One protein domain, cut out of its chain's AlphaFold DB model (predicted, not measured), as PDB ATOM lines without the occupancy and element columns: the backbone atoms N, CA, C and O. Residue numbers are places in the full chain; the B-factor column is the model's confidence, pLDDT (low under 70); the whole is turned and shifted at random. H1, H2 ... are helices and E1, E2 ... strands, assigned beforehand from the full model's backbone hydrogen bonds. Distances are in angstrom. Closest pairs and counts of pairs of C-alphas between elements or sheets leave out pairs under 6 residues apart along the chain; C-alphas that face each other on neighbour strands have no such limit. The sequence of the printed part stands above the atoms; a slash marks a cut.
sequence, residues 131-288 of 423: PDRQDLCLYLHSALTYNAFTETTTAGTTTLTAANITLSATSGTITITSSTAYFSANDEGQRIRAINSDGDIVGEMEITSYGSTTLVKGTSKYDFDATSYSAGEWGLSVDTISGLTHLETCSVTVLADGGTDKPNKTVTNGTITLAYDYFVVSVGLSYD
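Overview. This is residues 131 to 288 of the 423 residues of the protein "Putative tail tubular protein" of viral metagenome (UniProt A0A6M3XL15). Two lobes built of strands stand end to end along the longest axis: one is the sheet E2 E3 E6 E5 E4 E7, curled like part of a barrel, and the other is a small sandwich of the sheets E1 E12 E9 E10 and E8 E11. E1 with the short helix H1 joins the lobes, and so does E7, which runs on into E8. The printed part has 158 residues with one named helix and twelve named strands, H1 coming between E1 and E2; the three sheets are antiparallel and the class is mostly strand. The whole is compact, with a radius of gyration of the C-alphas of 15.9 A, and only just elongated, spanning 47 by 31 by 27 A.

Along the chain. Look first at the largest sheet: E2 is residues 165 to 167, E3 173 to 178, E6 215 to 222, E5 201 to 212, E4 191 to 195 and E7 234 to 236. Find C-alpha 201 at (164.504, 199.322, 178.358); from there E5 runs 25.7 A to C-alpha 212, bending by 86 degrees at residue 209. E6, 19.6 A long, bends by 61 degrees at residue 219. Then find C-alpha 141 at (136.330, 199.901, 173.016), where E1, residues 141 to 147, begins its 17.9 A; H1 follows at 148 to 151. E8 is residues 238 to 241, E9 251 to 256, E10 259 to 266, E11 272 to 278, and E12 280 to 285, ending at (137.138, 196.368, 169.689).

Arrangement. The largest sheet is strongly twisted, with edge strands E2 and E7. E4 E5 E6 is a meander, each strand the antiparallel neighbour of the one before, and E4 and E5, like E5 and E6, form a hairpin; look for N 194 and O 203 at 2.9 A and N 208 and O 217 at 2.8 A. E3 E4 E5 E6 and E4 E5 E6 E7 are Greek keys, a meander of three strands with a fourth strand closing back as antiparallel neighbour; N 174 and O 218 of E3 and E6 are 2.9 A apart, N 235 and O 193 of E7 and E4 2.9 A. H1 stands at this sheet's level; its closest C-alphas to E7 are Phe 149 and Gly 235, 4.4 A. H1 is too short for any O i to N i+4 pair. In the sandwich, two sheets face to face, the facing parts are 8.9 A centre to centre. N 144 and O 283 join E1 and E12 within hydrogen-bond range at 2.9 A, and N 241 and O 272 do so for E8 and E11 at 2.9 A.

Size, cuts and confidence. The farthest C-alphas, Ser 168 and Asp 288, are 48.4 A apart. The printed part has no cut. The links H1 to E2, E3 to E4 and E6 to E7 are long. The mean pLDDT of the printed part is 90.0, and residues 154 to 161 are under 70.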
ATOM      1  N   PRO A 131     148.811 208.842 177.591       83.38
ATOM      2  CA  PRO A 131     149.891 208.456 178.495       83.38
ATOM      3  C   PRO A 131     151.261 208.626 177.833       83.38
ATOM      4  O   PRO A 131     151.409 208.470 176.616       83.38
ATOM      5  N   ASP A 132     152.284 208.927 178.641       81.94
ATOM      6  CA  ASP A 132     153.610 209.252 178.114       81.94
ATOM      7  C   ASP A 132     154.248 208.103 177.328       81.94
ATOM      8  O   ASP A 132     154.829 208.341 176.265       81.94
ATOM      9  N   ARG A 133     154.042 206.858 177.773       83.00
ATOM     10  CA  ARG A 133     154.444 205.661 177.031       83.00
ATOM     11  C   ARG A 133     153.381 205.248 176.008       83.00
ATOM     12  O   ARG A 133     152.232 204.978 176.352       83.00
ATOM     13  N   GLN A 134     153.808 205.101 174.755       85.44
ATOM     14  CA  GLN A 134     152.972 204.697 173.616       85.44
ATOM     15  C   GLN A 134     152.358 203.287 173.753       85.44
ATOM     16  O   GLN A 134     151.354 202.998 173.105       85.44
ATOM     17  N   ASP A 135     152.933 202.407 174.577       86.81
ATOM     18  CA  ASP A 135     152.409 201.057 174.830       86.81
ATOM     19  C   ASP A 135     151.228 201.021 175.813       86.81
ATOM     20  O   ASP A 135     150.488 200.041 175.828       86.81
ATOM     21  N   LEU A 136     150.997 202.106 176.562       88.12
ATOM     22  CA  LEU A 136     149.859 202.267 177.472       88.12
ATOM     23  C   LEU A 136     148.657 202.988 176.832       88.12
ATOM     24  O   LEU A 136     147.616 203.115 177.471       88.12
ATOM     25  N   CYS A 137     148.765 203.470 175.588       88.12
ATOM     26  CA  CYS A 137     147.658 204.131 174.891       88.12
ATOM     27  C   CYS A 137     146.438 203.198 174.732       88.12
ATOM     28  O   CYS A 137     146.590 202.034 174.365       88.12
ATOM     29  N   LEU A 138     145.216 203.711 174.931       89.50
ATOM     30  CA  LEU A 138     143.998 202.890 174.904       89.50
ATOM     31  C   LEU A 138     142.917 203.441 173.961       89.50
ATOM     32  O   LEU A 138     141.884 203.950 174.379       89.50
ATOM     33  N   TYR A 139     143.137 203.289 172.653       91.19
ATOM     34  CA  TYR A 139     142.167 203.667 171.615       91.19
ATOM     35  C   TYR A 139     141.395 202.442 171.099       91.19
ATOM     36  O   TYR A 139     141.409 202.119 169.910       91.19
ATOM     37  N   LEU A 140     140.728 201.737 172.020       93.25
ATOM     38  CA  LEU A 140     139.928 200.529 171.780       93.25
ATOM     39  C   LEU A 140     138.689 200.520 172.691       93.25
ATOM     40  O   LEU A 140     138.784 200.868 173.864       93.25
ATOM     41  N   HIS A 141     137.537 200.066 172.192       94.25
ATOM     42  CA  HIS A 141     136.330 199.901 173.016       94.25
ATOM     43  C   HIS A 141     136.304 198.550 173.738       94.25
ATOM     44  O   HIS A 141     136.717 197.532 173.174       94.25
ATOM     45  N   SER A 142     135.739 198.524 174.953       94.25
ATOM     46  CA  SER A 142     135.584 197.314 175.778       94.25
ATOM     47  C   SER A 142     136.902 196.547 175.985       94.25
ATOM     48  O   SER A 142     136.945 195.314 175.973       94.25
ATOM     49  N   ALA A 143     138.007 197.286 176.078       94.31
ATOM     50  CA  ALA A 143     139.349 196.730 176.042       94.31
ATOM     51  C   ALA A 143     139.810 196.191 177.405       94.31
ATOM     52  O   ALA A 143     139.327 196.618 178.450       94.31
ATOM     53  N   LEU A 144     140.768 195.264 177.381       94.25
ATOM     54  CA  LEU A 144     141.542 194.842 178.548       94.25
ATOM     55  C   LEU A 144     143.035 194.915 178.221       94.25
ATOM     56  O   LEU A 144     143.450 194.517 177.131       94.25
ATOM     57  N   THR A 145     143.827 195.385 179.184       93.12
ATOM     58  CA  THR A 145     145.280 195.535 179.056       93.12
ATOM     59  C   THR A 145     145.997 194.518 179.932       93.12
ATOM     60  O   THR A 145     145.818 194.497 181.147       93.12
ATOM     61  N   TYR A 146     146.829 193.691 179.309       93.56
ATOM     62  CA  TYR A 146     147.831 192.868 179.977       93.56
ATOM     63  C   TYR A 146     149.152 193.640 180.052       93.56
ATOM     64  O   TYR A 146     149.565 194.261 179.072       93.56
ATOM     65  N   ASN A 147     149.834 193.588 181.196       92.69
ATOM     66  CA  ASN A 147     151.120 194.247 181.396       92.69
ATOM     67  C   ASN A 147     152.054 193.331 182.203       92.69
ATOM     68  O   ASN A 147     151.920 193.179 183.419       92.69
ATOM     69  N   ALA A 148     153.028 192.742 181.506       92.06
ATOM     70  CA  ALA A 148     153.998 191.796 182.047       92.06
ATOM     71  C   ALA A 148     154.814 192.345 183.226       92.06
ATOM     72  O   ALA A 148     155.272 191.568 184.061       92.06
ATOM     73  N   PHE A 149     155.000 193.667 183.308       91.44
ATOM     74  CA  PHE A 149     155.717 194.299 184.412       91.44
ATOM     75  C   PHE A 149     154.879 194.266 185.695       91.44
ATOM     76  O   PHE A 149     155.382 193.898 186.758       91.44
ATOM     77  N   THR A 150     153.577 194.562 185.606       89.31
ATOM     78  CA  THR A 150     152.682 194.546 186.773       89.31
ATOM     79  C   THR A 150     152.361 193.136 187.269       89.31
ATOM     80  O   THR A 150     152.253 192.956 188.484       89.31
ATOM     81  N   GLU A 151     152.306 192.122 186.399       88.19
ATOM     82  CA  GLU A 151     152.095 190.717 186.805       88.19
ATOM     83  C   GLU A 151     153.170 190.210 187.783       88.19
ATOM     84  O   GLU A 151     152.874 189.429 188.688       88.19
ATOM     85  N   THR A 152     154.413 190.703 187.686       86.62
ATOM     86  CA  THR A 152     155.476 190.342 188.646       86.62
ATOM     87  C   THR A 152     155.224 190.903 190.051       86.62
ATOM     88  O   THR A 152     155.689 190.325 191.037       86.62
ATOM     89  N   THR A 153     154.450 191.992 190.173       82.12
ATOM     90  CA  THR A 153     153.981 192.529 191.465       82.12
ATOM     91  C   THR A 153     152.731 191.806 191.967       82.12
ATOM     92  O   THR A 153     152.579 191.618 193.174       82.12
ATOM     93  N   THR A 154     151.850 191.403 191.044       67.31
ATOM     94  CA  THR A 154     150.481 190.960 191.325       67.31
ATOM     95  C   THR A 154     150.118 189.761 190.448       67.31
ATOM     96  O   THR A 154     149.472 189.909 189.419       67.31
ATOM     97  N   ALA A 155     150.491 188.553 190.879       51.72
ATOM     98  CA  ALA A 155     150.029 187.320 190.242       51.72
ATOM     99  C   ALA A 155     148.590 186.977 190.685       51.72
ATOM    100  O   ALA A 155     148.239 187.087 191.865       51.72
ATOM    101  N   GLY A 156     147.747 186.566 189.734       44.06
ATOM    102  CA  GLY A 156     146.292 186.503 189.902       44.06
ATOM    103  C   GLY A 156     145.756 185.582 191.015       44.06
ATOM    104  O   GLY A 156     146.124 184.419 191.132       44.06
ATOM    105  N   THR A 157     144.766 186.095 191.755       44.69
ATOM    106  CA  THR A 157     143.846 185.379 192.671       44.69
ATOM    107  C   THR A 157     144.453 184.456 193.745       44.69
ATOM    108  O   THR A 157     144.836 183.318 193.504       44.69
ATOM    109  N   THR A 158     144.311 184.883 195.005       39.78
ATOM    110  CA  THR A 158     144.494 184.082 196.238       39.78
ATOM    111  C   THR A 158     145.923 183.629 196.578       39.78
ATOM    112  O   THR A 158     146.225 182.443 196.644       39.78
ATOM    113  N   THR A 159     146.716 184.597 197.052       45.69
ATOM    114  CA  THR A 159     147.997 184.425 197.778       45.69
ATOM    115  C   THR A 159     149.212 184.114 196.901       45.69
ATOM    116  O   THR A 159     149.478 182.954 196.604       45.69
ATOM    117  N   LEU A 160     150.037 185.127 196.616       55.06
ATOM    118  CA  LEU A 160     151.490 184.967 196.467       55.06
ATOM    119  C   LEU A 160     152.219 186.319 196.573       55.06
ATOM    120  O   LEU A 160     151.591 187.361 196.761       55.06
ATOM    121  N   THR A 161     153.551 186.270 196.543       61.94
ATOM    122  CA  THR A 161     154.456 187.389 196.842       61.94
ATOM    123  C   THR A 161     155.113 187.931 195.575       61.94
ATOM    124  O   THR A 161     155.469 187.147 194.694       61.94
ATOM    125  N   ALA A 162     155.354 189.245 195.550       80.81
ATOM    126  CA  ALA A 162     156.134 189.954 194.535       80.81
ATOM    127  C   ALA A 162     157.405 189.188 194.100       80.81
ATOM    128  O   ALA A 162     158.208 188.755 194.936       80.81
ATOM    129  N   ALA A 163     157.569 189.015 192.788       88.25
ATOM    130  CA  ALA A 163     158.647 188.251 192.175       88.25
ATOM    131  C   ALA A 163     159.826 189.165 191.800       88.25
ATOM    132  O   ALA A 163     159.810 189.818 190.762       88.25
ATOM    133  N   ASN A 164     160.871 189.192 192.626       92.94
ATOM    134  CA  ASN A 164     162.139 189.851 192.300       92.94
ATOM    135  C   ASN A 164     163.054 188.866 191.553       92.94
ATOM    136  O   ASN A 164     163.000 187.661 191.816       92.94
ATOM    137  N   ILE A 165     163.939 189.354 190.681       94.69
ATOM    138  CA  ILE A 165     164.923 188.530 189.955       94.69
ATOM    139  C   ILE A 165     166.367 188.914 190.270       94.69
ATOM    140  O   ILE A 165     166.684 190.054 190.603       94.69
ATOM    141  N   THR A 166     167.258 187.935 190.121       96.62
ATOM    142  CA  THR A 166     168.717 188.088 190.205       96.62
ATOM    143  C   THR A 166     169.385 187.420 189.003       96.62
ATOM    144  O   THR A 166     168.956 186.351 188.568       96.62
ATOM    145  N   LEU A 167     170.410 188.064 188.446       96.56
ATOM    146  CA  LEU A 167     171.106 187.674 187.219       96.56
ATOM    147  C   LEU A 167     172.545 187.238 187.535       96.56
ATOM    148  O   LEU A 167     173.243 187.883 188.316       96.56
ATOM    149  N   SER A 168     173.035 186.186 186.874       96.62
ATOM    150  CA  SER A 168     174.426 185.726 187.036       96.62
ATOM    151  C   SER A 168     175.482 186.632 186.384       96.62
ATOM    152  O   SER A 168     176.661 186.527 186.716       96.62
ATOM    153  N   ALA A 169     175.079 187.456 185.417       94.50
ATOM    154  CA  ALA A 169     175.900 188.406 184.669       94.50
ATOM    155  C   ALA A 169     174.980 189.444 184.000       94.50
ATOM    156  O   ALA A 169     173.781 189.199 183.872       94.50
ATOM    157  N   THR A 170     175.531 190.571 183.553       94.06
ATOM    158  CA  THR A 170     174.790 191.597 182.797       94.06
ATOM    159  C   THR A 170     174.754 191.345 181.289       94.06
ATOM    160  O   THR A 170     173.869 191.858 180.611       94.06
ATOM    161  N   SER A 171     175.682 190.545 180.753       93.12
ATOM    162  CA  SER A 171     175.824 190.298 179.315       93.12
ATOM    163  C   SER A 171     176.196 188.853 178.979       93.12
ATOM    164  O   SER A 171     176.702 188.102 179.818       93.12
ATOM    165  N   GLY A 172     175.953 188.453 177.728       93.00
ATOM    166  CA  GLY A 172     176.256 187.113 177.231       93.00
ATOM    167  C   GLY A 172     175.254 186.072 177.730       93.00
ATOM    168  O   GLY A 172     174.048 186.303 177.696       93.00
ATOM    169  N   THR A 173     175.737 184.903 178.159       94.62
ATOM    170  CA  THR A 173     174.881 183.841 178.713       94.62
ATOM    171  C   THR A 173     174.579 184.109 180.183       94.62
ATOM    172  O   THR A 173     175.473 184.058 181.029       94.62
ATOM    173  N   ILE A 174     173.306 184.342 180.490       95.19
ATOM    174  CA  ILE A 174     172.837 184.746 181.816       95.19
ATOM    175  C   ILE A 174     171.901 183.666 182.367       95.19
ATOM    176  O   ILE A 174     171.074 183.103 181.654       95.19
ATOM    177  N   THR A 175     172.041 183.361 183.656       96.38
ATOM    178  CA  THR A 175     171.039 182.623 184.434       96.38
ATOM    179  C   THR A 175     170.242 183.633 185.249       96.38
ATOM    180  O   THR A 175     170.840 184.372 186.034       96.38
ATOM    181  N   ILE A 176     168.919 183.655 185.080       96.06
ATOM    182  CA  ILE A 176     167.999 184.390 185.954       96.06
ATOM    183  C   ILE A 176     167.490 183.442 187.032       96.06
ATOM    184  O   ILE A 176     167.109 182.308 186.745       96.06
ATOM    185  N   THR A 177     167.480 183.918 188.273       96.31
ATOM    186  CA  THR A 177     166.824 183.262 189.408       96.31
ATOM    187  C   THR A 177     165.791 184.208 190.012       96.31
ATOM    188  O   THR A 177     166.157 185.294 190.467       96.31
ATOM    189  N   SER A 178     164.517 183.809 190.013       94.38
ATOM    190  CA  SER A 178     163.424 184.545 190.658       94.38
ATOM    191  C   SER A 178     163.260 184.138 192.127       94.38
ATOM    192  O   SER A 178     163.528 183.000 192.515       94.38
ATOM    193  N   SER A 179     162.805 185.073 192.964       92.50
ATOM    194  CA  SER A 179     162.585 184.856 194.402       92.50
ATOM    195  C   SER A 179     161.340 184.024 194.726       92.50
ATOM    196  O   SER A 179     161.227 183.478 195.824       92.50
ATOM    197  N   THR A 180     160.405 183.924 193.783       89.19
ATOM    198  CA  THR A 180     159.188 183.105 193.843       89.19
ATOM    199  C   THR A 180     159.052 182.279 192.562       89.19
ATOM    200  O   THR A 180     159.721 182.543 191.560       89.19
ATOM    201  N   ALA A 181     158.217 181.238 192.603       90.06
ATOM    202  CA  ALA A 181     157.916 180.432 191.425       90.06
ATOM    203  C   ALA A 181     157.102 181.265 190.422       90.06
ATOM    204  O   ALA A 181     156.019 181.735 190.764       90.06
ATOM    205  N   TYR A 182     157.643 181.437 189.218       90.00
ATOM    206  CA  TYR A 182     157.081 182.273 188.153       90.00
ATOM    207  C   TYR A 182     157.171 181.586 186.783       90.00
ATOM    208  O   TYR A 182     156.215 181.621 186.018       90.00
ATOM    209  N   PHE A 183     158.296 180.923 186.493       92.56
ATOM    210  CA  PHE A 183     158.583 180.375 185.166       92.56
ATOM    211  C   PHE A 183     157.931 179.011 184.905       92.56
ATOM    212  O   PHE A 183     157.721 178.210 185.823       92.56
ATOM    213  N   SER A 184     157.694 178.705 183.632       92.81
ATOM    214  CA  SER A 184     157.207 177.419 183.133       92.81
ATOM    215  C   SER A 184     158.093 176.859 182.009       92.81
ATOM    216  O   SER A 184     158.939 177.543 181.442       92.81
ATOM    217  N   ALA A 185     157.884 175.588 181.654       91.75
ATOM    218  CA  ALA A 185     158.577 174.967 180.521       91.75
ATOM    219  C   ALA A 185     158.094 175.474 179.144       91.75
ATOM    220  O   ALA A 185     158.710 175.146 178.136       91.75
ATOM    221  N   ASN A 186     157.008 176.256 179.092       91.06
ATOM    222  CA  ASN A 186     156.528 176.899 177.865       91.06
ATOM    223  C   ASN A 186     157.238 178.240 177.593       91.06
ATOM    224  O   ASN A 186     157.048 178.817 176.529       91.06
ATOM    225  N   ASP A 187     158.045 178.728 178.539       91.94
ATOM    226  CA  ASP A 187     158.724 180.025 178.459       91.94
ATOM    227  C   ASP A 187     160.007 179.950 177.598       91.94
ATOM    228  O   ASP A 187     160.674 180.956 177.364       91.94
ATOM    229  N   GLU A 188     160.399 178.760 177.125       93.44
ATOM    230  CA  GLU A 188     161.544 178.600 176.224       93.44
ATOM    231  C   GLU A 188     161.276 179.295 174.878       93.44
ATOM    232  O   GLU A 188     160.302 179.001 174.188       93.44
ATOM    233  N   GLY A 189     162.152 180.228 174.497       91.25
ATOM    234  CA  GLY A 189     161.975 181.115 173.343       91.25
ATOM    235  C   GLY A 189     161.271 182.444 173.653       91.25
ATOM    236  O   GLY A 189     161.361 183.358 172.833       91.25
ATOM    237  N   GLN A 190     160.639 182.599 174.822       93.25
ATOM    238  CA  GLN A 190     160.118 183.894 175.278       93.25
ATOM    239  C   GLN A 190     161.252 184.819 175.746       93.25
ATOM    240  O   GLN A 190     162.398 184.404 175.965       93.25
ATOM    241  N   ARG A 191     160.934 186.105 175.905       94.25
ATOM    242  CA  ARG A 191     161.863 187.140 176.349       94.25
ATOM    243  C   ARG A 191     161.576 187.647 177.756       94.25
ATOM    244  O   ARG A 191     160.431 187.836 178.154       94.25
ATOM    245  N   ILE A 192     162.648 187.975 178.471       95.44
ATOM    246  CA  ILE A 192     162.606 188.753 179.714       95.44
ATOM    247  C   ILE A 192     163.166 190.143 179.427       95.44
ATOM    248  O   ILE A 192     164.243 190.263 178.841       95.44
ATOM    249  N   ARG A 193     162.457 191.184 179.866       94.50
ATOM    250  CA  ARG A 193     162.851 192.592 179.722       94.50
ATOM    251  C   ARG A 193     162.859 193.268 181.086       94.50
ATOM    252  O   ARG A 193     161.946 193.037 181.877       94.50
ATOM    253  N   ALA A 194     163.860 194.107 181.332       94.69
ATOM    254  CA  ALA A 194     163.929 195.010 182.476       94.69
ATOM    255  C   ALA A 194     163.703 196.464 182.032       94.69
ATOM    256  O   ALA A 194     164.097 196.840 180.922       94.69
ATOM    257  N   ILE A 195     163.082 197.269 182.895       92.25
ATOM    258  CA  ILE A 195     162.805 198.695 182.672       92.25
ATOM    259  C   ILE A 195     163.211 199.556 183.876       92.25
ATOM    260  O   ILE A 195     163.211 199.082 185.011       92.25
ATOM    261  N   ASN A 196     163.535 200.828 183.627       89.75
ATOM    262  CA  ASN A 196     163.693 201.836 184.684       89.75
ATOM    263  C   ASN A 196     162.325 202.384 185.161       89.75
ATOM    264  O   ASN A 196     161.269 201.991 184.663       89.75
ATOM    265  N   SER A 197     162.352 203.338 186.101       84.62
ATOM    266  CA  SER A 197     161.164 204.059 186.598       84.62
ATOM    267  C   SER A 197     160.356 204.772 185.513       84.62
ATOM    268  O   SER A 197     159.154 204.973 185.673       84.62
ATOM    269  N   ASP A 198     161.022 205.151 184.424       81.50
ATOM    270  CA  ASP A 198     160.496 206.024 183.378       81.50
ATOM    271  C   ASP A 198     159.924 205.186 182.207       81.50
ATOM    272  O   ASP A 198     159.172 205.680 181.366       81.50
ATOM    273  N   GLY A 199     160.209 203.876 182.198       81.69
ATOM    274  CA  GLY A 199     159.761 202.890 181.215       81.69
ATOM    275  C   GLY A 199     160.778 202.530 180.129       81.69
ATOM    276  O   GLY A 199     160.458 201.693 179.283       81.69
ATOM    277  N   ASP A 200     161.981 203.109 180.144       85.94
ATOM    278  CA  ASP A 200     163.048 202.769 179.200       85.94
ATOM    279  C   ASP A 200     163.559 201.344 179.424       85.94
ATOM    280  O   ASP A 200     163.691 200.880 180.556       85.94
ATOM    281  N   ILE A 201     163.925 200.669 178.333       89.81
ATOM    282  CA  ILE A 201     164.504 199.322 178.358       89.81
ATOM    283  C   ILE A 201     165.942 199.386 178.888       89.81
ATOM    284  O   ILE A 201     166.827 199.906 178.207       89.81
ATOM    285  N   VAL A 202     166.188 198.792 180.059       93.12
ATOM    286  CA  VAL A 202     167.529 198.696 180.676       93.12
ATOM    287  C   VAL A 202     168.171 197.309 180.558       93.12
ATOM    288  O   VAL A 202     169.291 197.112 181.016       93.12
ATOM    289  N   GLY A 203     167.490 196.356 179.915       92.88
ATOM    290  CA  GLY A 203     168.048 195.063 179.507       92.88
ATOM    291  C   GLY A 203     166.999 194.139 178.883       92.88
ATOM    292  O   GLY A 203     165.812 194.231 179.198       92.88
ATOM    293  N   GLU A 204     167.416 193.238 177.989       94.69
ATOM    294  CA  GLU A 204     166.529 192.235 177.373       94.69
ATOM    295  C   GLU A 204     167.277 190.921 177.116       94.69
ATOM    296  O   GLU A 204     168.427 190.916 176.674       94.69
ATOM    297  N   MET A 205     166.609 189.793 177.353       94.50
ATOM    298  CA  MET A 205     167.141 188.435 177.230       94.50
ATOM    299  C   MET A 205     166.150 187.533 176.502       94.50
ATOM    300  O   MET A 205     164.952 187.638 176.730       94.50
ATOM    301  N   GLU A 206     166.643 186.605 175.686       95.19
ATOM    302  CA  GLU A 206     165.851 185.487 175.152       95.19
ATOM    303  C   GLU A 206     166.145 184.213 175.954       95.19
ATOM    304  O   GLU A 206     167.317 183.873 176.153       95.19
ATOM    305  N   ILE A 207     165.104 183.525 176.432       95.69
ATOM    306  CA  ILE A 207     165.218 182.284 177.208       95.69
ATOM    307  C   ILE A 207     165.593 181.138 176.263       95.69
ATOM    308  O   ILE A 207     164.839 180.779 175.365       95.69
ATOM    309  N   THR A 208     166.754 180.528 176.496       95.50
ATOM    310  CA  THR A 208     167.291 179.411 175.703       95.50
ATOM    311  C   THR A 208     167.182 178.058 176.403       95.50
ATOM    312  O   THR A 208     167.379 177.031 175.759       95.50
ATOM    313  N   SER A 209     166.911 178.035 177.715       95.94
ATOM    314  CA  SER A 209     166.513 176.816 178.436       95.94
ATOM    315  C   SER A 209     165.837 177.108 179.781       95.94
ATOM    316  O   SER A 209     166.292 177.948 180.564       95.94
ATOM    317  N   TYR A 210     164.785 176.352 180.079       95.50
ATOM    318  CA  TYR A 210     164.113 176.295 181.371       95.50
ATOM    319  C   TYR A 210     164.869 175.354 182.327       95.50
ATOM    320  O   TYR A 210     165.238 174.233 181.971       95.50
ATOM    321  N   GLY A 211     165.123 175.806 183.559       93.25
ATOM    322  CA  GLY A 211     165.800 175.014 184.594       93.25
ATOM    323  C   GLY A 211     164.865 174.560 185.715       93.25
ATOM    324  O   GLY A 211     164.890 173.397 186.121       93.25
ATOM    325  N   SER A 212     164.048 175.477 186.229       94.62
ATOM    326  CA  SER A 212     162.988 175.230 187.209       94.62
ATOM    327  C   SER A 212     162.004 176.403 187.213       94.62
ATOM    328  O   SER A 212     162.269 177.446 186.618       94.62
ATOM    329  N   THR A 213     160.913 176.293 187.975       92.00
ATOM    330  CA  THR A 213     159.936 177.385 188.139       92.00
ATOM    331  C   THR A 213     160.516 178.668 188.745       92.00
ATOM    332  O   THR A 213     159.852 179.701 188.744       92.00
ATOM    333  N   THR A 214     161.751 178.624 189.254       93.88
ATOM    334  CA  THR A 214     162.487 179.775 189.788       93.88
ATOM    335  C   THR A 214     163.776 180.080 189.020       93.88
ATOM    336  O   THR A 214     164.542 180.927 189.470       93.88
ATOM    337  N   LEU A 215     164.096 179.356 187.938       95.44
ATOM    338  CA  LEU A 215     165.387 179.466 187.255       95.44
ATOM    339  C   LEU A 215     165.277 179.201 185.752       95.44
ATOM    340  O   LEU A 215     164.952 178.093 185.322       95.44
ATOM    341  N   VAL A 216     165.676 180.193 184.960       96.75
ATOM    342  CA  VAL A 216     165.794 180.108 183.497       96.75
ATOM    343  C   VAL A 216     167.173 180.581 183.046       96.75
ATOM    344  O   VAL A 216     167.890 181.272 183.777       96.75
ATOM    345  N   LYS A 217     167.576 180.184 181.841       95.94
ATOM    346  CA  LYS A 217     168.836 180.595 181.218       95.94
ATOM    347  C   LYS A 217     168.573 181.160 179.838       95.94
ATOM    348  O   LYS A 217     167.719 180.655 179.116       95.94
ATOM    349  N   GLY A 218     169.342 182.173 179.474       94.88
ATOM    350  CA  GLY A 218     169.174 182.893 178.226       94.88
ATOM    351  C   GLY A 218     170.440 183.594 177.761       94.88
ATOM    352  O   GLY A 218     171.510 183.458 178.362       94.88
ATOM    353  N   THR A 219     170.300 184.350 176.678       94.50
ATOM    354  CA  THR A 219     171.360 185.192 176.108       94.50
ATOM    355  C   THR A 219     170.884 186.642 176.068       94.50
ATOM    356  O   THR A 219     169.733 186.878 175.692       94.50
ATOM    357  N   SER A 220     171.730 187.611 176.445       92.44
ATOM    358  CA  SER A 220     171.378 189.033 176.312       92.44
ATOM    359  C   SER A 220     171.182 189.427 174.841       92.44
ATOM    360  O   SER A 220     171.967 189.067 173.961       92.44
ATOM    361  N   LYS A 221     170.103 190.172 174.584       88.94
ATOM    362  CA  LYS A 221     169.858 190.957 173.362       88.94
ATOM    363  C   LYS A 221     170.276 192.408 173.582       88.94
ATOM    364  O   LYS A 221     170.943 192.990 172.731       88.94
ATOM    365  N   TYR A 222     169.934 192.939 174.754       89.69
ATOM    366  CA  TYR A 222     170.458 194.185 175.298       89.69
ATOM    367  C   TYR A 222     171.044 193.885 176.676       89.69
ATOM    368  O   TYR A 222     170.401 193.214 177.486       89.69
ATOM    369  N   ASP A 223     172.273 194.333 176.912       92.62
ATOM    370  CA  ASP A 223     172.975 194.088 178.168       92.62
ATOM    371  C   ASP A 223     172.305 194.851 179.317       92.62
ATOM    372  O   ASP A 223     171.911 196.004 179.156       92.62
ATOM    373  N   PHE A 224     172.178 194.184 180.461       95.25
ATOM    374  CA  PHE A 224     171.485 194.695 181.641       95.25
ATOM    375  C   PHE A 224     172.343 195.723 182.391       95.25
ATOM    376  O   PHE A 224     173.542 195.511 182.586       95.25
ATOM    377  N   ASP A 225     171.742 196.814 182.863       95.12
ATOM    378  CA  ASP A 225     172.439 197.820 183.679       95.12
ATOM    379  C   ASP A 225     172.743 197.341 185.117       95.12
ATOM    380  O   ASP A 225     173.723 197.776 185.729       95.12
ATOM    381  N   ALA A 226     171.958 196.387 185.627       94.94
ATOM    382  CA  ALA A 226     172.054 195.819 186.964       94.94
ATOM    383  C   ALA A 226     171.955 194.280 186.956       94.94
ATOM    384  O   ALA A 226     171.528 193.646 185.994       94.94
ATOM    385  N   THR A 227     172.344 193.649 188.068       95.75
ATOM    386  CA  THR A 227     172.234 192.189 188.265       95.75
ATOM    387  C   THR A 227     171.047 191.773 189.138       95.75
ATOM    388  O   THR A 227     170.946 190.611 189.539       95.75
ATOM    389  N   SER A 228     170.131 192.693 189.444       94.94
ATOM    390  CA  SER A 228     168.926 192.424 190.233       94.94
ATOM    391  C   SER A 228     167.841 193.452 189.940       94.94
ATOM    392  O   SER A 228     168.146 194.642 189.948       94.94
ATOM    393  N   TYR A 229     166.601 192.992 189.780       95.38
ATOM    394  CA  TYR A 229     165.430 193.837 189.533       95.38
ATOM    395  C   TYR A 229     164.282 193.424 190.455       95.38
ATOM    396  O   TYR A 229     164.067 192.234 190.719       95.38
ATOM    397  N   SER A 230     163.555 194.411 190.960       93.38
ATOM    398  CA  SER A 230     162.372 194.235 191.797       93.38
ATOM    399  C   SER A 230     161.162 193.878 190.939       93.38
ATOM    400  O   SER A 230     161.113 194.181 189.748       93.38
ATOM    401  N   ALA A 231     160.139 193.282 191.543       91.31
ATOM    402  CA  ALA A 231     158.823 193.208 190.920       91.31
ATOM    403  C   ALA A 231     158.353 194.601 190.451       91.31
ATOM    404  O   ALA A 231     158.439 195.568 191.208       91.31
ATOM    405  N   GLY A 232     157.854 194.693 189.218       90.19
ATOM    406  CA  GLY A 232     157.518 195.943 188.528       90.19
ATOM    407  C   GLY A 232     158.636 196.488 187.631       90.19
ATOM    408  O   GLY A 232     158.342 197.155 186.645       90.19
ATOM    409  N   GLU A 233     159.901 196.157 187.910       93.31
ATOM    410  CA  GLU A 233     161.077 196.594 187.132       93.31
ATOM    411  C   GLU A 233     161.472 195.577 186.039       93.31
ATOM    412  O   GLU A 233     162.385 195.818 185.253       93.31
ATOM    413  N   TRP A 234     160.789 194.430 185.957       94.62
ATOM    414  CA  TRP A 234     160.969 193.423 184.905       94.62
ATOM    415  C   TRP A 234     159.649 192.731 184.548       94.62
ATOM    416  O   TRP A 234     158.687 192.786 185.312       94.62
ATOM    417  N   GLY A 235     159.616 192.066 183.392       94.06
ATOM    418  CA  GLY A 235     158.492 191.244 182.943       94.06
ATOM    419  C   GLY A 235     158.916 190.121 181.991       94.06
ATOM    420  O   GLY A 235     160.043 190.108 181.488       94.06
ATOM    421  N   LEU A 236     157.992 189.189 181.742       93.94
ATOM    422  CA  LEU A 236     158.100 188.079 180.786       93.94
ATOM    423  C   LEU A 236     157.118 188.309 179.625       93.94
ATOM    424  O   LEU A 236     155.952 188.615 179.864       93.94
ATOM    425  N   SER A 237     157.574 188.172 178.384       93.88
ATOM    426  CA  SER A 237     156.748 188.373 177.189       93.88
ATOM    427  C   SER A 237     155.720 187.255 176.986       93.88
ATOM    428  O   SER A 237     156.067 186.083 177.122       93.88
ATOM    429  N   VAL A 238     154.515 187.586 176.524       92.44
ATOM    430  CA  VAL A 238     153.456 186.616 176.194       92.44
ATOM    431  C   VAL A 238     153.139 186.588 174.698       92.44
ATOM    432  O   VAL A 238     153.171 187.620 174.029       92.44
ATOM    433  N   ASP A 239     152.792 185.406 174.183       92.62
ATOM    434  CA  ASP A 239     152.315 185.177 172.807       92.62
ATOM    435  C   ASP A 239     150.789 184.952 172.725       92.62
ATOM    436  O   ASP A 239     150.208 184.918 171.640       92.62
ATOM    437  N   THR A 240     150.127 184.791 173.873       93.00
ATOM    438  CA  THR A 240     148.734 184.346 173.987       93.00
ATOM    439  C   THR A 240     148.050 185.106 175.117       93.00
ATOM    440  O   THR A 240     148.517 185.092 176.255       93.00
ATOM    441  N   ILE A 241     146.916 185.742 174.821       94.81
ATOM    442  CA  ILE A 241     146.101 186.478 175.800       94.81
ATOM    443  C   ILE A 241     144.827 185.684 176.103       94.81
ATOM    444  O   ILE A 241     144.222 185.086 175.211       94.81
ATOM    445  N   SER A 242     144.404 185.697 177.367       93.56
ATOM    446  CA  SER A 242     143.189 185.034 177.854       93.56
ATOM    447  C   SER A 242     142.309 185.992 178.669       93.56
ATOM    448  O   SER A 242     142.666 187.147 178.879       93.56
ATOM    449  N   GLY A 243     141.127 185.535 179.094       91.88
ATOM    450  CA  GLY A 243     140.169 186.332 179.875       91.88
ATOM    451  C   GLY A 243     139.154 187.125 179.039       91.88
ATOM    452  O   GLY A 243     138.175 187.624 179.589       91.88
ATOM    453  N   LEU A 244     139.299 187.149 177.710       94.25
ATOM    454  CA  LEU A 244     138.524 187.955 176.748       94.25
ATOM    455  C   LEU A 244     137.079 187.459 176.512       94.25
ATOM    456  O   LEU A 244     136.501 187.643 175.443       94.25
ATOM    457  N   THR A 245     136.472 186.797 177.497       92.75
ATOM    458  CA  THR A 245     135.145 186.155 177.390       92.75
ATOM    459  C   THR A 245     133.990 187.136 177.141       92.75
ATOM    460  O   THR A 245     132.906 186.721 176.729       92.75
ATOM    461  N   HIS A 246     134.211 188.438 177.346       93.00
ATOM    462  CA  HIS A 246     133.286 189.527 177.013       93.00
ATOM    463  C   HIS A 246     133.326 189.963 175.539       93.00
ATOM    464  O   HIS A 246     132.453 190.716 175.110       93.00
ATOM    465  N   LEU A 247     134.302 189.474 174.767       94.31
ATOM    466  CA  LEU A 247     134.491 189.725 173.332       94.31
ATOM    467  C   LEU A 247     134.448 188.429 172.503       94.31
ATOM    468  O   LEU A 247     134.894 188.397 171.360       94.31
ATOM    469  N   GLU A 248     133.921 187.348 173.076       94.25
ATOM    470  CA  GLU A 248     133.864 186.022 172.460       94.25
ATOM    471  C   GLU A 248     133.143 186.042 171.095       94.25
ATOM    472  O   GLU A 248     132.035 186.570 170.967       94.25
ATOM    473  N   THR A 249     133.780 185.460 170.070       91.25
ATOM    474  CA  THR A 249     133.443 185.534 168.627       91.25
ATOM    475  C   THR A 249     133.554 186.909 167.950       91.25
ATOM    476  O   THR A 249     133.405 186.987 166.728       91.25
ATOM    477  N   CYS A 250     133.872 187.990 168.667       91.38
ATOM    478  CA  CYS A 250     134.151 189.284 168.044       91.38
ATOM    479  C   CYS A 250     135.528 189.290 167.357       91.38
ATOM    480  O   CYS A 250     136.477 188.641 167.810       91.38
ATOM    481  N   SER A 251     135.657 190.085 166.289       93.56
ATOM    482  CA  SER A 251     136.973 190.472 165.777       93.56
ATOM    483  C   SER A 251     137.533 191.605 166.635       93.56
ATOM    484  O   SER A 251     136.850 192.604 166.870       93.56
ATOM    485  N   VAL A 252     138.765 191.436 167.106       94.75
ATOM    486  CA  VAL A 252     139.465 192.362 168.001       94.75
ATOM    487  C   VAL A 252     140.757 192.854 167.362       94.75
ATOM    488  O   VAL A 252     141.436 192.126 166.632       94.75
ATOM    489  N   THR A 253     141.098 194.104 167.653       94.12
ATOM    490  CA  THR A 253     142.396 194.687 167.304       94.12
ATOM    491  C   THR A 253     143.255 194.744 168.561       94.12
ATOM    492  O   THR A 253     142.737 194.867 169.673       94.12
ATOM    493  N   VAL A 254     144.566 194.607 168.382       93.25
ATOM    494  CA  VAL A 254     145.533 194.520 169.473       93.25
ATOM    495  C   VAL A 254     146.570 195.625 169.312       93.25
ATOM    496  O   VAL A 254     147.226 195.704 168.271       93.25
ATOM    497  N   LEU A 255     146.725 196.450 170.344       92.25
ATOM    498  CA  LEU A 255     147.929 197.245 170.554       92.25
ATOM    499  C   LEU A 255     148.905 196.396 171.379       92.25
ATOM    500  O   LEU A 255     148.507 195.833 172.395       92.25
ATOM    501  N   ALA A 256     150.156 196.284 170.948       91.44
ATOM    502  CA  ALA A 256     151.183 195.490 171.608       91.44
ATOM    503  C   ALA A 256     152.554 196.180 171.507       91.44
ATOM    504  O   ALA A 256     152.984 196.548 170.411       91.44
ATOM    505  N   ASP A 257     153.210 196.416 172.648       88.75
ATOM    506  CA  ASP A 257     154.439 197.224 172.792       88.75
ATOM    507  C   ASP A 257     154.382 198.570 172.017       88.75
ATOM    508  O   ASP A 257     155.367 199.033 171.443       88.75
ATOM    509  N   GLY A 258     153.200 199.199 171.948       84.19
ATOM    510  CA  GLY A 258     152.970 200.474 171.249       84.19
ATOM    511  C   GLY A 258     152.868 200.390 169.717       84.19
ATOM    512  O   GLY A 258     152.748 201.423 169.053       84.19
ATOM    513  N   GLY A 259     152.912 199.188 169.135       84.69
ATOM    514  CA  GLY A 259     152.572 198.912 167.736       84.69
ATOM    515  C   GLY A 259     151.251 198.146 167.610       84.69
ATOM    516  O   GLY A 259     150.726 197.640 168.592       84.69
ATOM    517  N   THR A 260     150.700 198.030 166.402       87.25
ATOM    518  CA  THR A 260     149.465 197.255 166.170       87.25
ATOM    519  C   THR A 260     149.799 195.866 165.632       87.25
ATOM    520  O   THR A 260     150.374 195.765 164.546       87.25
ATOM    521  N   ASP A 261     149.390 194.800 166.322       87.94
ATOM    522  CA  ASP A 261     149.456 193.447 165.751       87.94
ATOM    523  C   ASP A 261     148.354 193.294 164.682       87.94
ATOM    524  O   ASP A 261     147.166 193.531 164.926       87.94
ATOM    525  N   LYS A 262     148.768 192.930 163.463       84.50
ATOM    526  CA  LYS A 262     147.913 192.734 162.287       84.50
ATOM    527  C   LYS A 262     148.180 191.347 161.678       84.50
ATOM    528  O   LYS A 262     149.334 190.934 161.600       84.50
ATOM    529  N   PRO A 263     147.154 190.650 161.152       89.25
ATOM    530  CA  PRO A 263     145.752 191.061 161.082       89.25
ATOM    531  C   PRO A 263     145.052 190.998 162.446       89.25
ATOM    532  O   PRO A 263     145.556 190.371 163.383       89.25
ATOM    533  N   ASN A 264     143.877 191.632 162.518       91.56
ATOM    534  CA  ASN A 264     142.937 191.526 163.633       91.56
ATOM    535  C   ASN A 264     142.668 190.049 163.976       91.56
ATOM    536  O   ASN A 264     142.576 189.206 163.078       91.56
ATOM    537  N   LYS A 265     142.523 189.737 165.265       93.25
ATOM    538  CA  LYS A 265     142.246 188.372 165.744       93.25
ATOM    539  C   LYS A 265     140.734 188.171 165.909       93.25
ATOM    540  O   LYS A 265     139.984 189.144 165.951       93.25
ATOM    541  N   THR A 266     140.289 186.926 166.052       94.62
ATOM    542  CA  THR A 266     138.916 186.601 166.481       94.62
ATOM    543  C   THR A 266     138.988 185.851 167.800       94.62
ATOM    544  O   THR A 266     139.663 184.823 167.880       94.62
ATOM    545  N   VAL A 267     138.310 186.355 168.831       95.19
ATOM    546  CA  VAL A 267     138.347 185.731 170.161       95.19
ATOM    547  C   VAL A 267     137.629 184.386 170.120       95.19
ATOM    548  O   VAL A 267     136.486 184.301 169.669       95.19
ATOM    549  N   THR A 268     138.315 183.343 170.590       93.94
ATOM    550  CA  THR A 268     137.787 181.976 170.647       93.94
ATOM    551  C   THR A 268     138.061 181.387 172.027       93.94
ATOM    552  O   THR A 268     139.203 181.390 172.489       93.94
ATOM    553  N   ASN A 269     137.025 180.882 172.700       91.81
ATOM    554  CA  ASN A 269     137.064 180.398 174.086       91.81
ATOM    555  C   ASN A 269     137.670 181.411 175.085       91.81
ATOM    556  O   ASN A 269     138.333 181.027 176.047       91.81
ATOM    557  N   GLY A 270     137.465 182.712 174.855       92.31
ATOM    558  CA  GLY A 270     138.030 183.800 175.659       92.31
ATOM    559  C   GLY A 270     139.534 184.025 175.468       92.31
ATOM    560  O   GLY A 270     140.156 184.649 176.329       92.31
ATOM    561  N   THR A 271     140.122 183.519 174.378       94.50
ATOM    562  CA  THR A 271     141.565 183.606 174.085       94.50
ATOM    563  C   THR A 271     141.863 184.140 172.683       94.50
ATOM    564  O   THR A 271     141.035 184.013 171.775       94.50
ATOM    565  N   ILE A 272     143.058 184.716 172.510       95.56
ATOM    566  CA  ILE A 272     143.686 185.009 171.211       95.56
ATOM    567  C   ILE A 272     145.177 184.652 171.240       95.56
ATOM    568  O   ILE A 272     145.818 184.753 172.284       95.56
ATOM    569  N   THR A 273     145.735 184.318 170.077       94.69
ATOM    570  CA  THR A 273     147.185 184.191 169.859       94.69
ATOM    571  C   THR A 273     147.680 185.385 169.040       94.69
ATOM    572  O   THR A 273     147.026 185.813 168.081       94.69
ATOM    573  N   LEU A 274     148.813 185.940 169.451       93.06
ATOM    574  CA  LEU A 274     149.486 187.089 168.856       93.06
ATOM    575  C   LEU A 274     150.416 186.636 167.714       93.06
ATOM    576  O   LEU A 274     150.714 185.453 167.569       93.06
ATOM    577  N   ALA A 275     150.858 187.562 166.860       89.75
ATOM    578  CA  ALA A 275     151.822 187.244 165.796       89.75
ATOM    579  C   ALA A 275     153.274 187.106 166.300       89.75
ATOM    580  O   ALA A 275     154.094 186.476 165.631       89.75
ATOM    581  N   TYR A 276     153.575 187.703 167.456       89.12
ATOM    582  CA  TYR A 276     154.880 187.750 168.118       89.12
ATOM    583  C   TYR A 276     154.684 187.766 169.641       89.12
ATOM    584  O   TYR A 276     153.553 187.855 170.120       89.12
ATOM    585  N   ASP A 277     155.778 187.699 170.394       91.06
ATOM    586  CA  ASP A 277     155.798 187.858 171.845       91.06
ATOM    587  C   ASP A 277     155.886 189.345 172.248       91.06
ATOM    588  O   ASP A 277     156.645 190.122 171.663       91.06
ATOM    589  N   TYR A 278     155.109 189.756 173.254       92.94
ATOM    590  CA  TYR A 278     154.977 191.160 173.672       92.94
ATOM    591  C   TYR A 278     154.870 191.302 175.197       92.94
ATOM    592  O   TYR A 278     154.500 190.353 175.887       92.94
ATOM    593  N   PHE A 279     155.184 192.483 175.737       92.12
ATOM    594  CA  PHE A 279     155.207 192.750 177.181       92.12
ATOM    595  C   PHE A 279     153.992 193.545 177.664       92.12
ATOM    596  O   PHE A 279     153.482 193.275 178.751       92.12
ATOM    597  N   VAL A 280     153.505 194.500 176.871       92.38
ATOM    598  CA  VAL A 280     152.280 195.259 177.170       92.38
ATOM    599  C   VAL A 280     151.317 195.096 176.004       92.38
ATOM    600  O   VAL A 280     151.687 195.366 174.862       92.38
ATOM    601  N   VAL A 281     150.107 194.605 176.278       94.12
ATOM    602  CA  VAL A 281     149.148 194.170 175.254       94.12
ATOM    603  C   VAL A 281     147.728 194.609 175.615       94.12
ATOM    604  O   VAL A 281     147.099 194.032 176.501       94.12
ATOM    605  N   SER A 282     147.198 195.591 174.886       94.56
ATOM    606  CA  SER A 282     145.819 196.078 175.008       94.56
ATOM    607  C   SER A 282     144.953 195.464 173.907       94.56
ATOM    608  O   SER A 282     145.180 195.698 172.716       94.56
ATOM    609  N   VAL A 283     143.948 194.672 174.286       96.00
ATOM    610  CA  VAL A 283     143.064 193.943 173.363       96.00
ATOM    611  C   VAL A 283     141.638 194.460 173.481       96.00
ATOM    612  O   VAL A 283     141.080 194.480 174.576       96.00
ATOM    613  N   GLY A 284     141.011 194.814 172.360       95.62
ATOM    614  CA  GLY A 284     139.641 195.322 172.364       95.62
ATOM    615  C   GLY A 284     139.024 195.463 170.977       95.62
ATOM    616  O   GLY A 284     139.566 195.012 169.964       95.62
ATOM    617  N   LEU A 285     137.858 196.098 170.927       93.94
ATOM    618  CA  LEU A 285     137.138 196.368 169.689       93.94
ATOM    619  C   LEU A 285     137.691 197.636 169.029       93.94
ATOM    620  O   LEU A 285     137.723 198.704 169.642       93.94
ATOM    621  N   SER A 286     138.084 197.535 167.760       91.56
ATOM    622  CA  SER A 286     138.392 198.706 166.933       91.56
ATOM    623  C   SER A 286     137.138 199.536 166.673       91.56
ATOM    624  O   SER A 286     136.065 198.983 166.419       91.56
ATOM    625  N   TYR A 287     137.302 200.854 166.648       89.75
ATOM    626  CA  TYR A 287     136.301 201.812 166.198       89.75
ATOM    627  C   TYR A 287     136.939 202.804 165.225       89.75
ATOM    628  O   TYR A 287     138.157 202.979 165.216       89.75
ATOM    629  N   ASP A 288     136.110 203.440 164.402       88.06
ATOM    630  CA  ASP A 288     136.571 204.429 163.436       88.06
ATOM    631  C   ASP A 288     136.510 205.835 164.047       88.06
ATOM    632  O   ASP A 288     135.434 206.397 164.258       88.06
TER     633      ASP A 288